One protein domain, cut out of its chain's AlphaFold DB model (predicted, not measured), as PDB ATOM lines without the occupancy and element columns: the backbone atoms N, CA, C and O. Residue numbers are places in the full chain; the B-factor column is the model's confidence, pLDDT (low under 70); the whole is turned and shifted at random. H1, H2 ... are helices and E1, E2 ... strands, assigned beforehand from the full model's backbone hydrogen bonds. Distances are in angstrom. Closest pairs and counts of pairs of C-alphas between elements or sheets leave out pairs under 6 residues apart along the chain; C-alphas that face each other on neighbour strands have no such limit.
ATOM      1  N   LYS A   2     146.505 149.988 179.130       50.72
ATOM      2  CA  LYS A   2     147.445 149.084 178.439       50.72
ATOM      3  C   LYS A   2     148.734 148.923 179.251       50.72
ATOM      4  O   LYS A   2     149.461 149.902 179.394       50.72
ATOM      5  N   ILE A   3     149.015 147.730 179.777       56.53
ATOM      6  CA  ILE A   3     150.321 147.418 180.396       56.53
ATOM      7  C   ILE A   3     151.194 146.725 179.351       56.53
ATOM      8  O   ILE A   3     150.750 145.768 178.720       56.53
ATOM      9  N   VAL A   4     152.411 147.233 179.148       53.66
ATOM     10  CA  VAL A   4     153.384 146.716 178.174       53.66
ATOM     11  C   VAL A   4     154.582 146.137 178.921       53.66
ATOM     12  O   VAL A   4     155.140 146.799 179.795       53.66
ATOM     13  N   TYR A   5     154.985 144.921 178.564       53.06
ATOM     14  CA  TYR A   5     156.167 144.236 179.082       53.06
ATOM     15  C   TYR A   5     156.909 143.576 177.915       53.06
ATOM     16  O   TYR A   5     156.272 142.984 177.046       53.06
ATOM     17  N   ASN A   6     158.233 143.753 177.845       50.03
ATOM     18  CA  ASN A   6     159.077 143.341 176.710       50.03
ATOM     19  C   ASN A   6     158.478 143.703 175.332       50.03
ATOM     20  O   ASN A   6     158.413 142.881 174.424       50.03
ATOM     21  N   ASN A   7     158.000 144.946 175.180       47.44
ATOM     22  CA  ASN A   7     157.338 145.467 173.970       47.44
ATOM     23  C   ASN A   7     156.043 144.745 173.538       47.44
ATOM     24  O   ASN A   7     155.483 145.079 172.493       47.44
ATOM     25  N   GLN A   8     155.502 143.834 174.351       45.50
ATOM     26  CA  GLN A   8     154.190 143.224 174.152       45.50
ATOM     27  C   GLN A   8     153.169 143.850 175.104       45.50
ATOM     28  O   GLN A   8     153.411 144.014 176.299       45.50
ATOM     29  N   ALA A   9     152.011 144.234 174.574       44.72
ATOM     30  CA  ALA A   9     150.877 144.637 175.394       44.72
ATOM     31  C   ALA A   9     150.312 143.395 176.092       44.72
ATOM     32  O   ALA A   9     149.795 142.522 175.404       44.72
ATOM     33  N   ILE A  10     150.432 143.294 177.417       53.78
ATOM     34  CA  ILE A  10     149.976 142.109 178.164       53.78
ATOM     35  C   ILE A  10     148.557 142.282 178.701       53.78
ATOM     36  O   ILE A  10     147.811 141.317 178.776       53.78
ATOM     37  N   ILE A  11     148.150 143.505 179.039       54.25
ATOM     38  CA  ILE A  11     146.789 143.760 179.519       54.25
ATOM     39  C   ILE A  11     146.151 144.773 178.583       54.25
ATOM     40  O   ILE A  11     146.372 145.974 178.714       54.25
ATOM     41  N   SER A  12     145.387 144.283 177.613       46.91
ATOM     42  CA  SER A  12     144.333 145.043 176.943       46.91
ATOM     43  C   SER A  12     143.084 144.172 176.959       46.91
ATOM     44  O   SER A  12     143.087 143.110 176.352       46.91
ATOM     45  N   ASP A  13     142.065 144.599 177.704       49.03
ATOM     46  CA  ASP A  13     140.737 143.973 177.799       49.03
ATOM     47  C   ASP A  13     140.662 142.555 178.422       49.03
ATOM     48  O   ASP A  13     139.580 141.975 178.491       49.03
ATOM     49  N   GLU A  14     141.763 142.022 178.967       57.06
ATOM     50  CA  GLU A  14     141.802 140.718 179.653       57.06
ATOM     51  C   GLU A  14     141.623 140.820 181.183       57.06
ATOM     52  O   GLU A  14     142.121 141.739 181.838       57.06
ATOM     53  N   ASN A  15     140.936 139.829 181.767       76.62
ATOM     54  CA  ASN A  15     140.856 139.601 183.215       76.62
ATOM     55  C   ASN A  15     142.282 139.436 183.796       76.62
ATOM     56  O   ASN A  15     143.027 138.573 183.329       76.62
ATOM     57  N   ILE A  16     142.648 140.227 184.820       77.50
ATOM     58  CA  ILE A  16     143.976 140.214 185.477       77.50
ATOM     59  C   ILE A  16     144.384 138.794 185.891       77.50
ATOM     60  O   ILE A  16     145.549 138.422 185.747       77.50
ATOM     61  N   GLN A  17     143.428 137.971 186.326       81.12
ATOM     62  CA  GLN A  17     143.664 136.568 186.652       81.12
ATOM     63  C   GLN A  17     144.195 135.779 185.448       81.12
ATOM     64  O   GLN A  17     145.228 135.118 185.547       81.12
ATOM     65  N   ASN A  18     143.545 135.881 184.285       81.25
ATOM     66  CA  ASN A  18     143.984 135.187 183.069       81.25
ATOM     67  C   ASN A  18     145.345 135.704 182.585       81.25
ATOM     68  O   ASN A  18     146.196 134.904 182.196       81.25
ATOM     69  N   ALA A  19     145.570 137.020 182.653       81.69
ATOM     70  CA  ALA A  19     146.846 137.628 182.286       81.69
ATOM     71  C   ALA A  19     147.990 137.159 183.203       81.69
ATOM     72  O   ALA A  19     149.105 136.926 182.739       81.69
ATOM     73  N   THR A  20     147.713 136.979 184.496       84.06
ATOM     74  CA  THR A  20     148.661 136.443 185.485       84.06
ATOM     75  C   THR A  20     149.005 134.992 185.193       84.06
ATOM     76  O   THR A  20     150.179 134.656 185.061       84.06
ATOM     77  N   LEU A  21     147.994 134.134 185.064       87.81
ATOM     78  CA  LEU A  21     148.195 132.712 184.791       87.81
ATOM     79  C   LEU A  21     148.937 132.502 183.468       87.81
ATOM     80  O   LEU A  21     149.884 131.721 183.401       87.81
ATOM     81  N   GLY A  22     148.574 133.276 182.442       87.56
ATOM     82  CA  GLY A  22     149.267 133.272 181.160       87.56
ATOM     83  C   GLY A  22     150.709 133.760 181.257       87.56
ATOM     84  O   GLY A  22     151.571 133.205 180.584       87.56
ATOM     85  N   LEU A  23     150.999 134.763 182.092       85.75
ATOM     86  CA  LEU A  23     152.366 135.226 182.339       85.75
ATOM     87  C   LEU A  23     153.208 134.141 183.020       85.75
ATOM     88  O   LEU A  23     154.317 133.880 182.561       85.75
ATOM     89  N   ILE A  24     152.689 133.499 184.073       87.88
ATOM     90  CA  ILE A  24     153.388 132.411 184.775       87.88
ATOM     91  C   ILE A  24     153.693 131.286 183.787       87.88
ATOM     92  O   ILE A  24     154.853 130.902 183.643       87.88
ATOM     93  N   TYR A  25     152.681 130.813 183.057       89.19
ATOM     94  CA  TYR A  25     152.849 129.712 182.116       89.19
ATOM     95  C   TYR A  25     153.851 130.055 181.008       89.19
ATOM     96  O   TYR A  25     154.826 129.336 180.842       89.19
ATOM     97  N   LYS A  26     153.693 131.191 180.316       86.62
ATOM     98  CA  LYS A  26     154.569 131.574 179.189       86.62
ATOM     99  C   LYS A  26     156.033 131.787 179.573       86.62
ATOM    100  O   LYS A  26     156.887 131.684 178.704       86.62
ATOM    101  N   ASN A  27     156.314 132.160 180.824       86.19
ATOM    102  CA  ASN A  27     157.687 132.403 181.271       86.19
ATOM    103  C   ASN A  27     158.309 131.190 181.967       86.19
ATOM    104  O   ASN A  27     159.526 131.105 182.018       86.19
ATOM    105  N   SER A  28     157.524 130.276 182.545       86.44
ATOM    106  CA  SER A  28     158.062 129.187 183.380       86.44
ATOM    107  C   SER A  28     157.632 127.778 182.977       86.44
ATOM    108  O   SER A  28     158.037 126.818 183.634       86.44
ATOM    109  N   ASP A  29     156.784 127.642 181.957       87.75
ATOM    110  CA  ASP A  29     156.150 126.385 181.539       87.75
ATOM    111  C   ASP A  29     155.450 125.663 182.705       87.75
ATOM    112  O   ASP A  29     155.337 124.433 182.761       87.75
ATOM    113  N   PHE A  30     155.004 126.434 183.700       91.12
ATOM    114  CA  PHE A  30     154.349 125.937 184.898       91.12
ATOM    115  C   PHE A  30     152.873 126.327 184.898       91.12
ATOM    116  O   PHE A  30     152.515 127.503 184.857       91.12
ATOM    117  N   PHE A  31     152.009 125.317 184.941       92.25
ATOM    118  CA  PHE A  31     150.572 125.499 185.067       92.25
ATOM    119  C   PHE A  31     150.176 125.788 186.521       92.25
ATOM    120  O   PHE A  31     150.594 125.099 187.451       92.25
ATOM    121  N   VAL A  32     149.323 126.791 186.702       90.50
ATOM    122  CA  VAL A  32     148.634 127.083 187.958       90.50
ATOM    123  C   VAL A  32     147.143 127.032 187.647       90.50
ATOM    124  O   VAL A  32     146.691 127.694 186.709       90.50
ATOM    125  N   SER A  33     146.387 126.224 188.389       86.88
ATOM    126  CA  SER A  33     144.931 126.199 188.266       86.88
ATOM    127  C   SER A  33     144.343 127.506 188.789       86.88
ATOM    128  O   SER A  33     144.899 128.146 189.686       86.88
ATOM    129  N   LYS A  34     143.199 127.914 188.239       84.38
ATOM    130  CA  LYS A  34     142.393 128.943 188.884       84.38
ATOM    131  C   LYS A  34     141.969 128.420 190.258       84.38
ATOM    132  O   LYS A  34     141.599 127.253 190.360       84.38
ATOM    133  N   PRO A  35     142.053 129.252 191.301       71.94
ATOM    134  CA  PRO A  35     141.542 128.896 192.605       71.94
ATOM    135  C   PRO A  35     140.033 128.735 192.558       71.94
ATOM    136  O   PRO A  35     139.334 129.500 191.884       71.94
ATOM    137  N   ASP A  36     139.544 127.805 193.362       62.25
ATOM    138  CA  ASP A  36     138.120 127.692 193.652       62.25
ATOM    139  C   ASP A  36     137.665 128.800 194.626       62.25
ATOM    140  O   ASP A  36     136.479 129.131 194.702       62.25
ATOM    141  N   PHE A  37     138.610 129.447 195.327       60.56
ATOM    142  CA  PHE A  37     138.349 130.509 196.295       60.56
ATOM    143  C   PHE A  37     138.815 131.891 195.828       60.56
ATOM    144  O   PHE A  37     139.838 132.079 195.177       60.56
ATOM    145  N   LYS A  38     138.063 132.918 196.239       58.47
ATOM    146  CA  LYS A  38     138.290 134.315 195.837       58.47
ATOM    147  C   LYS A  38     139.590 134.930 196.384       58.47
ATOM    148  O   LYS A  38     139.945 136.017 195.960       58.47
ATOM    149  N   TYR A  39     140.269 134.286 197.334       58.47
ATOM    150  CA  TYR A  39     141.376 134.880 198.099       58.47
ATOM    151  C   TYR A  39     142.746 134.273 197.775       58.47
ATOM    152  O   TYR A  39     143.628 134.236 198.635       58.47
ATOM    153  N   ASN A  40     142.940 133.775 196.556       62.81
ATOM    154  CA  ASN A  40     144.235 133.233 196.167       62.81
ATOM    155  C   ASN A  40     145.237 134.362 195.917       62.81
ATOM    156  O   ASN A  40     145.198 135.029 194.890       62.81
ATOM    157  N   LEU A  41     146.180 134.530 196.837       63.78
ATOM    158  CA  LEU A  41     147.170 135.609 196.804       63.78
ATOM    159  C   LEU A  41     148.317 135.373 195.793       63.78
ATOM    160  O   LEU A  41     149.103 136.289 195.528       63.78
ATOM    161  N   ILE A  42     148.412 134.176 195.189       68.75
ATOM    162  CA  ILE A  42     149.334 133.904 194.066       68.75
ATOM    163  C   ILE A  42     148.814 134.547 192.794       68.75
ATOM    164  O   ILE A  42     149.626 134.983 191.977       68.75
ATOM    165  N   ILE A  43     147.492 134.603 192.625       73.44
ATOM    166  CA  ILE A  43     146.852 135.334 191.542       73.44
ATOM    167  C   ILE A  43     146.629 136.766 192.029       73.44
ATOM    168  O   ILE A  43     145.733 137.005 192.828       73.44
ATOM    169  N   PRO A  44     147.424 137.744 191.566       69.50
ATOM    170  CA  PRO A  44     147.251 139.126 191.961       69.50
ATOM    171  C   PRO A  44     145.843 139.617 191.636       69.50
ATOM    172  O   PRO A  44     145.458 139.690 190.468       69.50
ATOM    173  N   ASP A  45     145.121 140.047 192.662       67.75
ATOM    174  CA  ASP A  45     143.837 140.729 192.495       67.75
ATOM    175  C   ASP A  45     144.030 142.229 192.231       67.75
ATOM    176  O   ASP A  45     143.105 142.941 191.825       67.75
ATOM    177  N   THR A  46     145.253 142.734 192.438       71.06
ATOM    178  CA  THR A  46     145.616 144.132 192.210       71.06
ATOM    179  C   THR A  46     146.692 144.291 191.138       71.06
ATOM    180  O   THR A  46     147.646 143.519 191.029       71.06
ATOM    181  N   LEU A  47     146.607 145.388 190.378       69.62
ATOM    182  CA  LEU A  47     147.629 145.742 189.384       69.62
ATOM    183  C   LEU A  47     149.024 145.916 190.001       69.62
ATOM    184  O   LEU A  47     150.023 145.631 189.349       69.62
ATOM    185  N   ARG A  48     149.113 146.385 191.253       71.56
ATOM    186  CA  ARG A  48     150.396 146.579 191.947       71.56
ATOM    187  C   ARG A  48     151.104 145.247 192.176       71.56
ATOM    188  O   ARG A  48     152.299 145.142 191.920       71.56
ATOM    189  N   GLU A  49     150.371 144.249 192.646       73.31
ATOM    190  CA  GLU A  49     150.897 142.902 192.864       73.31
ATOM    191  C   GLU A  49     151.230 142.212 191.543       73.31
ATOM    192  O   GLU A  49     152.273 141.567 191.447       73.31
ATOM    193  N   TYR A  50     150.425 142.442 190.501       76.50
ATOM    194  CA  TYR A  50     150.738 141.994 189.146       76.50
ATOM    195  C   TYR A  50     152.081 142.554 188.660       76.50
ATOM    196  O   TYR A  50     152.929 141.802 188.191       76.50
ATOM    197  N   VAL A  51     152.333 143.857 188.840       75.75
ATOM    198  CA  VAL A  51     153.644 144.459 188.523       75.75
ATOM    199  C   VAL A  51     154.772 143.835 189.354       75.75
ATOM    200  O   VAL A  51     155.880 143.672 188.843       75.75
ATOM    201  N   GLY A  52     154.498 143.457 190.606       76.19
ATOM    202  CA  GLY A  52     155.432 142.710 191.449       76.19
ATOM    203  C   GLY A  52     155.824 141.365 190.834       76.19
ATOM    204  O   GLY A  52     157.012 141.103 190.663       76.19
ATOM    205  N   LEU A  53     154.836 140.565 190.423       80.69
ATOM    206  CA  LEU A  53     155.052 139.285 189.741       80.69
ATOM    207  C   LEU A  53     155.798 139.463 188.410       80.69
ATOM    208  O   LEU A  53     156.761 138.755 188.136       80.69
ATOM    209  N   VAL A  54     155.398 140.443 187.596       81.44
ATOM    210  CA  VAL A  54     156.081 140.794 186.339       81.44
ATOM    211  C   VAL A  54     157.547 141.158 186.586       81.44
ATOM    212  O   VAL A  54     158.423 140.814 185.794       81.44
ATOM    213  N   GLY A  55     157.829 141.839 187.699       78.56
ATOM    214  CA  GLY A  55     159.180 142.150 188.144       78.56
ATOM    215  C   GLY A  55     160.060 140.913 188.308       78.56
ATOM    216  O   GLY A  55     161.238 140.984 187.968       78.56
ATOM    217  N   CYS A  56     159.491 139.790 188.759       77.44
ATOM    218  CA  CYS A  56     160.221 138.538 188.940       77.44
ATOM    219  C   CYS A  56     160.737 137.958 187.627       77.44
ATOM    220  O   CYS A  56     161.820 137.399 187.643       77.44
ATOM    221  N   PHE A  57     160.012 138.132 186.519       80.50
ATOM    222  CA  PHE A  57     160.346 137.534 185.221       80.50
ATOM    223  C   PHE A  57     161.244 138.410 184.330       80.50
ATOM    224  O   PHE A  57     161.575 138.015 183.220       80.50
ATOM    225  N   LYS A  58     161.622 139.623 184.772       71.94
ATOM    226  CA  LYS A  58     162.373 140.614 183.962       71.94
ATOM    227  C   LYS A  58     163.714 140.123 183.421       71.94
ATOM    228  O   LYS A  58     164.175 140.645 182.412       71.94
ATOM    229  N   GLU A  59     164.347 139.181 184.102       66.81
ATOM    230  CA  GLU A  59     165.594 138.572 183.656       66.81
ATOM    231  C   GLU A  59     165.247 137.233 182.994       66.81
ATOM    232  O   GLU A  59     164.769 136.330 183.675       66.81
ATOM    233  N   GLU A  60     165.488 137.092 181.684       58.41
ATOM    234  CA  GLU A  60     165.125 135.900 180.880       58.41
ATOM    235  C   GLU A  60     165.798 134.595 181.357       58.41
ATOM    236  O   GLU A  60     165.473 133.500 180.902       58.41
ATOM    237  N   THR A  61     166.747 134.675 182.290       67.38
ATOM    238  CA  THR A  61     167.445 133.509 182.826       67.38
ATOM    239  C   THR A  61     166.735 132.936 184.053       67.38
ATOM    240  O   THR A  61     166.694 133.566 185.108       67.38
ATOM    241  N   ASN A  62     166.299 131.675 183.951       78.69
ATOM    242  CA  ASN A  62     165.801 130.842 185.056       78.69
ATOM    243  C   ASN A  62     164.463 131.295 185.683       78.69
ATOM    244  O   ASN A  62     164.296 131.331 186.906       78.69
ATOM    245  N   SER A  63     163.482 131.593 184.836       84.88
ATOM    246  CA  SER A  63     162.142 132.054 185.218       84.88
ATOM    247  C   SER A  63     161.362 131.100 186.136       84.88
ATOM    248  O   SER A  63     160.623 131.558 187.007       84.88
ATOM    249  N   LEU A  64     161.572 129.782 186.037       86.00
ATOM    250  CA  LEU A  64     160.983 128.812 186.973       86.00
ATOM    251  C   LEU A  64     161.526 128.985 188.405       86.00
ATOM    252  O   LEU A  64     160.772 128.914 189.376       86.00
ATOM    253  N   GLU A  65     162.829 129.243 188.557       87.56
ATOM    254  CA  GLU A  65     163.435 129.520 189.864       87.56
ATOM    255  C   GLU A  65     163.013 130.889 190.406       87.56
ATOM    256  O   GLU A  65     162.810 131.043 191.609       87.56
ATOM    257  N   GLN A  66     162.837 131.883 189.536       85.88
ATOM    258  CA  GLN A  66     162.298 133.184 189.933       85.88
ATOM    259  C   GLN A  66     160.868 133.051 190.467       85.88
ATOM    260  O   GLN A  66     160.568 133.581 191.538       85.88
ATOM    261  N   PHE A  67     160.012 132.281 189.786       88.25
ATOM    262  CA  PHE A  67     158.658 131.994 190.258       88.25
ATOM    263  C   PHE A  67     158.663 131.228 191.591       88.25
ATOM    264  O   PHE A  67     157.942 131.591 192.519       88.25
ATOM    265  N   HIS A  68     159.546 130.237 191.739       89.50
ATOM    266  CA  HIS A  68     159.762 129.529 193.005       89.50
ATOM    267  C   HIS A  68     160.124 130.479 194.159       89.50
ATOM    268  O   HIS A  68     159.542 130.399 195.242       89.50
ATOM    269  N   ARG A  69     161.055 131.413 193.934       87.25
ATOM    270  CA  ARG A  69     161.447 132.414 194.939       87.25
ATOM    271  C   ARG A  69     160.305 133.359 195.285       87.25
ATOM    272  O   ARG A  69     160.119 133.660 196.462       87.25
ATOM    273  N   PHE A  70     159.543 133.801 194.285       86.62
ATOM    274  CA  PHE A  70     158.359 134.631 194.488       86.62
ATOM    275  C   PHE A  70     157.334 133.928 195.383       86.62
ATOM    276  O   PHE A  70     156.890 134.508 196.371       86.62
ATOM    277  N   LEU A  71     157.033 132.658 195.097       88.25
ATOM    278  CA  LEU A  71     156.117 131.841 195.892       88.25
ATOM    279  C   LEU A  71     156.587 131.710 197.349       88.25
ATOM    280  O   LEU A  71     155.826 131.967 198.278       88.25
ATOM    281  N   CYS A  72     157.865 131.383 197.563       88.56
ATOM    282  CA  CYS A  72     158.450 131.284 198.902       88.56
ATOM    283  C   CYS A  72     158.420 132.618 199.667       88.56
ATOM    284  O   CYS A  72     158.183 132.624 200.880       88.56
ATOM    285  N   TYR A  73     158.657 133.740 198.979       86.44
ATOM    286  CA  TYR A  73     158.547 135.080 199.559       86.44
ATOM    287  C   TYR A  73     157.112 135.376 199.988       86.44
ATOM    288  O   TYR A  73     156.899 135.748 201.140       86.44
ATOM    289  N   LYS A  74     156.143 135.139 199.097       84.75
ATOM    290  CA  LYS A  74     154.717 135.357 199.347       84.75
ATOM    291  C   LYS A  74     154.218 134.583 200.561       84.75
ATOM    292  O   LYS A  74     153.688 135.187 201.493       84.75
ATOM    293  N   ILE A  75     154.522 133.286 200.614       87.25
ATOM    294  CA  ILE A  75     154.223 132.436 201.772       87.25
ATOM    295  C   ILE A  75     154.848 133.031 203.038       87.25
ATOM    296  O   ILE A  75     154.157 133.224 204.031       87.25
ATOM    297  N   SER A  76     156.134 133.398 202.990       85.88
ATOM    298  CA  SER A  76     156.865 133.969 204.134       85.88
ATOM    299  C   SER A  76     156.320 135.307 204.637       85.88
ATOM    300  O   SER A  76     156.494 135.610 205.816       85.88
ATOM    301  N   SER A  77     155.712 136.115 203.767       83.31
ATOM    302  CA  SER A  77     155.179 137.434 204.124       83.31
ATOM    303  C   SER A  77     153.730 137.412 204.605       83.31
ATOM    304  O   SER A  77     153.340 138.311 205.345       83.31
ATOM    305  N   GLU A  78     152.933 136.434 204.173       81.25
ATOM    306  CA  GLU A  78     151.472 136.453 204.346       81.25
ATOM    307  C   GLU A  78     150.961 135.405 205.340       81.25
ATOM    308  O   GLU A  78     149.860 135.543 205.869       81.25
ATOM    309  N   ILE A  79     151.755 134.371 205.625       85.19
ATOM    310  CA  ILE A  79     151.347 133.244 206.464       85.19
ATOM    311  C   ILE A  79     151.895 133.377 207.889       85.19
ATOM    312  O   ILE A  79     152.995 133.880 208.119       85.19
TER     313      ILE A  79
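This is residues 2 to 79 of the 482 residues of an uncharacterized protein of Chryseobacterium sp. Gsoil 183 (UniProt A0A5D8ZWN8). What is the main picture? Two helices, H1 and H2, stand side by side and run the same way, while H3 slants away from their last residues and a small hairpin, E1 and E2, sits on the side away from H3. Residues 29 to 46 make a long loop from H1 to H2. What is it made of? The 78 printed residues hold the named elements E1, E2, H1, H2 and H3 in that order, with an antiparallel sheet E1 - E2, and the class is mostly helix. How large is it? It is compact, with a radius of gyration of the C-alphas of 12.1 A and spans of 35 by 29 by 21 A.

How do the strands pair? E1, residues 3 to 5, and E2, residues 8 to 11, form an antiparallel hairpin at 142 degrees, with N 5 and O 8 within hydrogen-bond range at 2.9 A. What comes next to them? The closest C-alphas of E2 and H1, residues 16 to 28, are those of Ile 11 and Ala 19, 6.7 A apart. E1 and H2, residues 47 to 56, are near each other, with 5 pairs of C-alphas within 10 A. How do the helices stand? H1 and H2 touch at a shallow tilt of 1 degrees, the same way, closest at the C-alphas of Thr 20 and Tyr 50, 7.0 A. H3, residues 63 to 78, touches H1 with residues 63 to 67 alone, closest at the C-alphas of Ser 28 and Leu 64, 4.6 A, and touches H2 with residues 63 to 70 alone, closest at those of Cys 56 and Gln 66, 5.8 A; it stands to each at a steep tilt of 48 degrees, opposite ways. In H1, H2 and H3 every O i to N i+4 pair is within hydrogen-bond range.

Where does the first element begin? E1 begins at C-alpha 3, (150.321, 147.418, 180.396). How long are the helices? H1 measures 18.0 A, H2 14.5 A and H3 22.3 A from first to last C-alpha, and H3 ends at C-alpha 78, (151.472, 136.453, 204.346).

Is anything cut, and which link is long? The printed part has no cut, and the link H1 to H2 is long, with 18 residues. Where is confidence low? The model's pLDDT is under 70 at 26 residues: 2 to 14, 36 to 42, 44 to 45, 47 and 59 to 61.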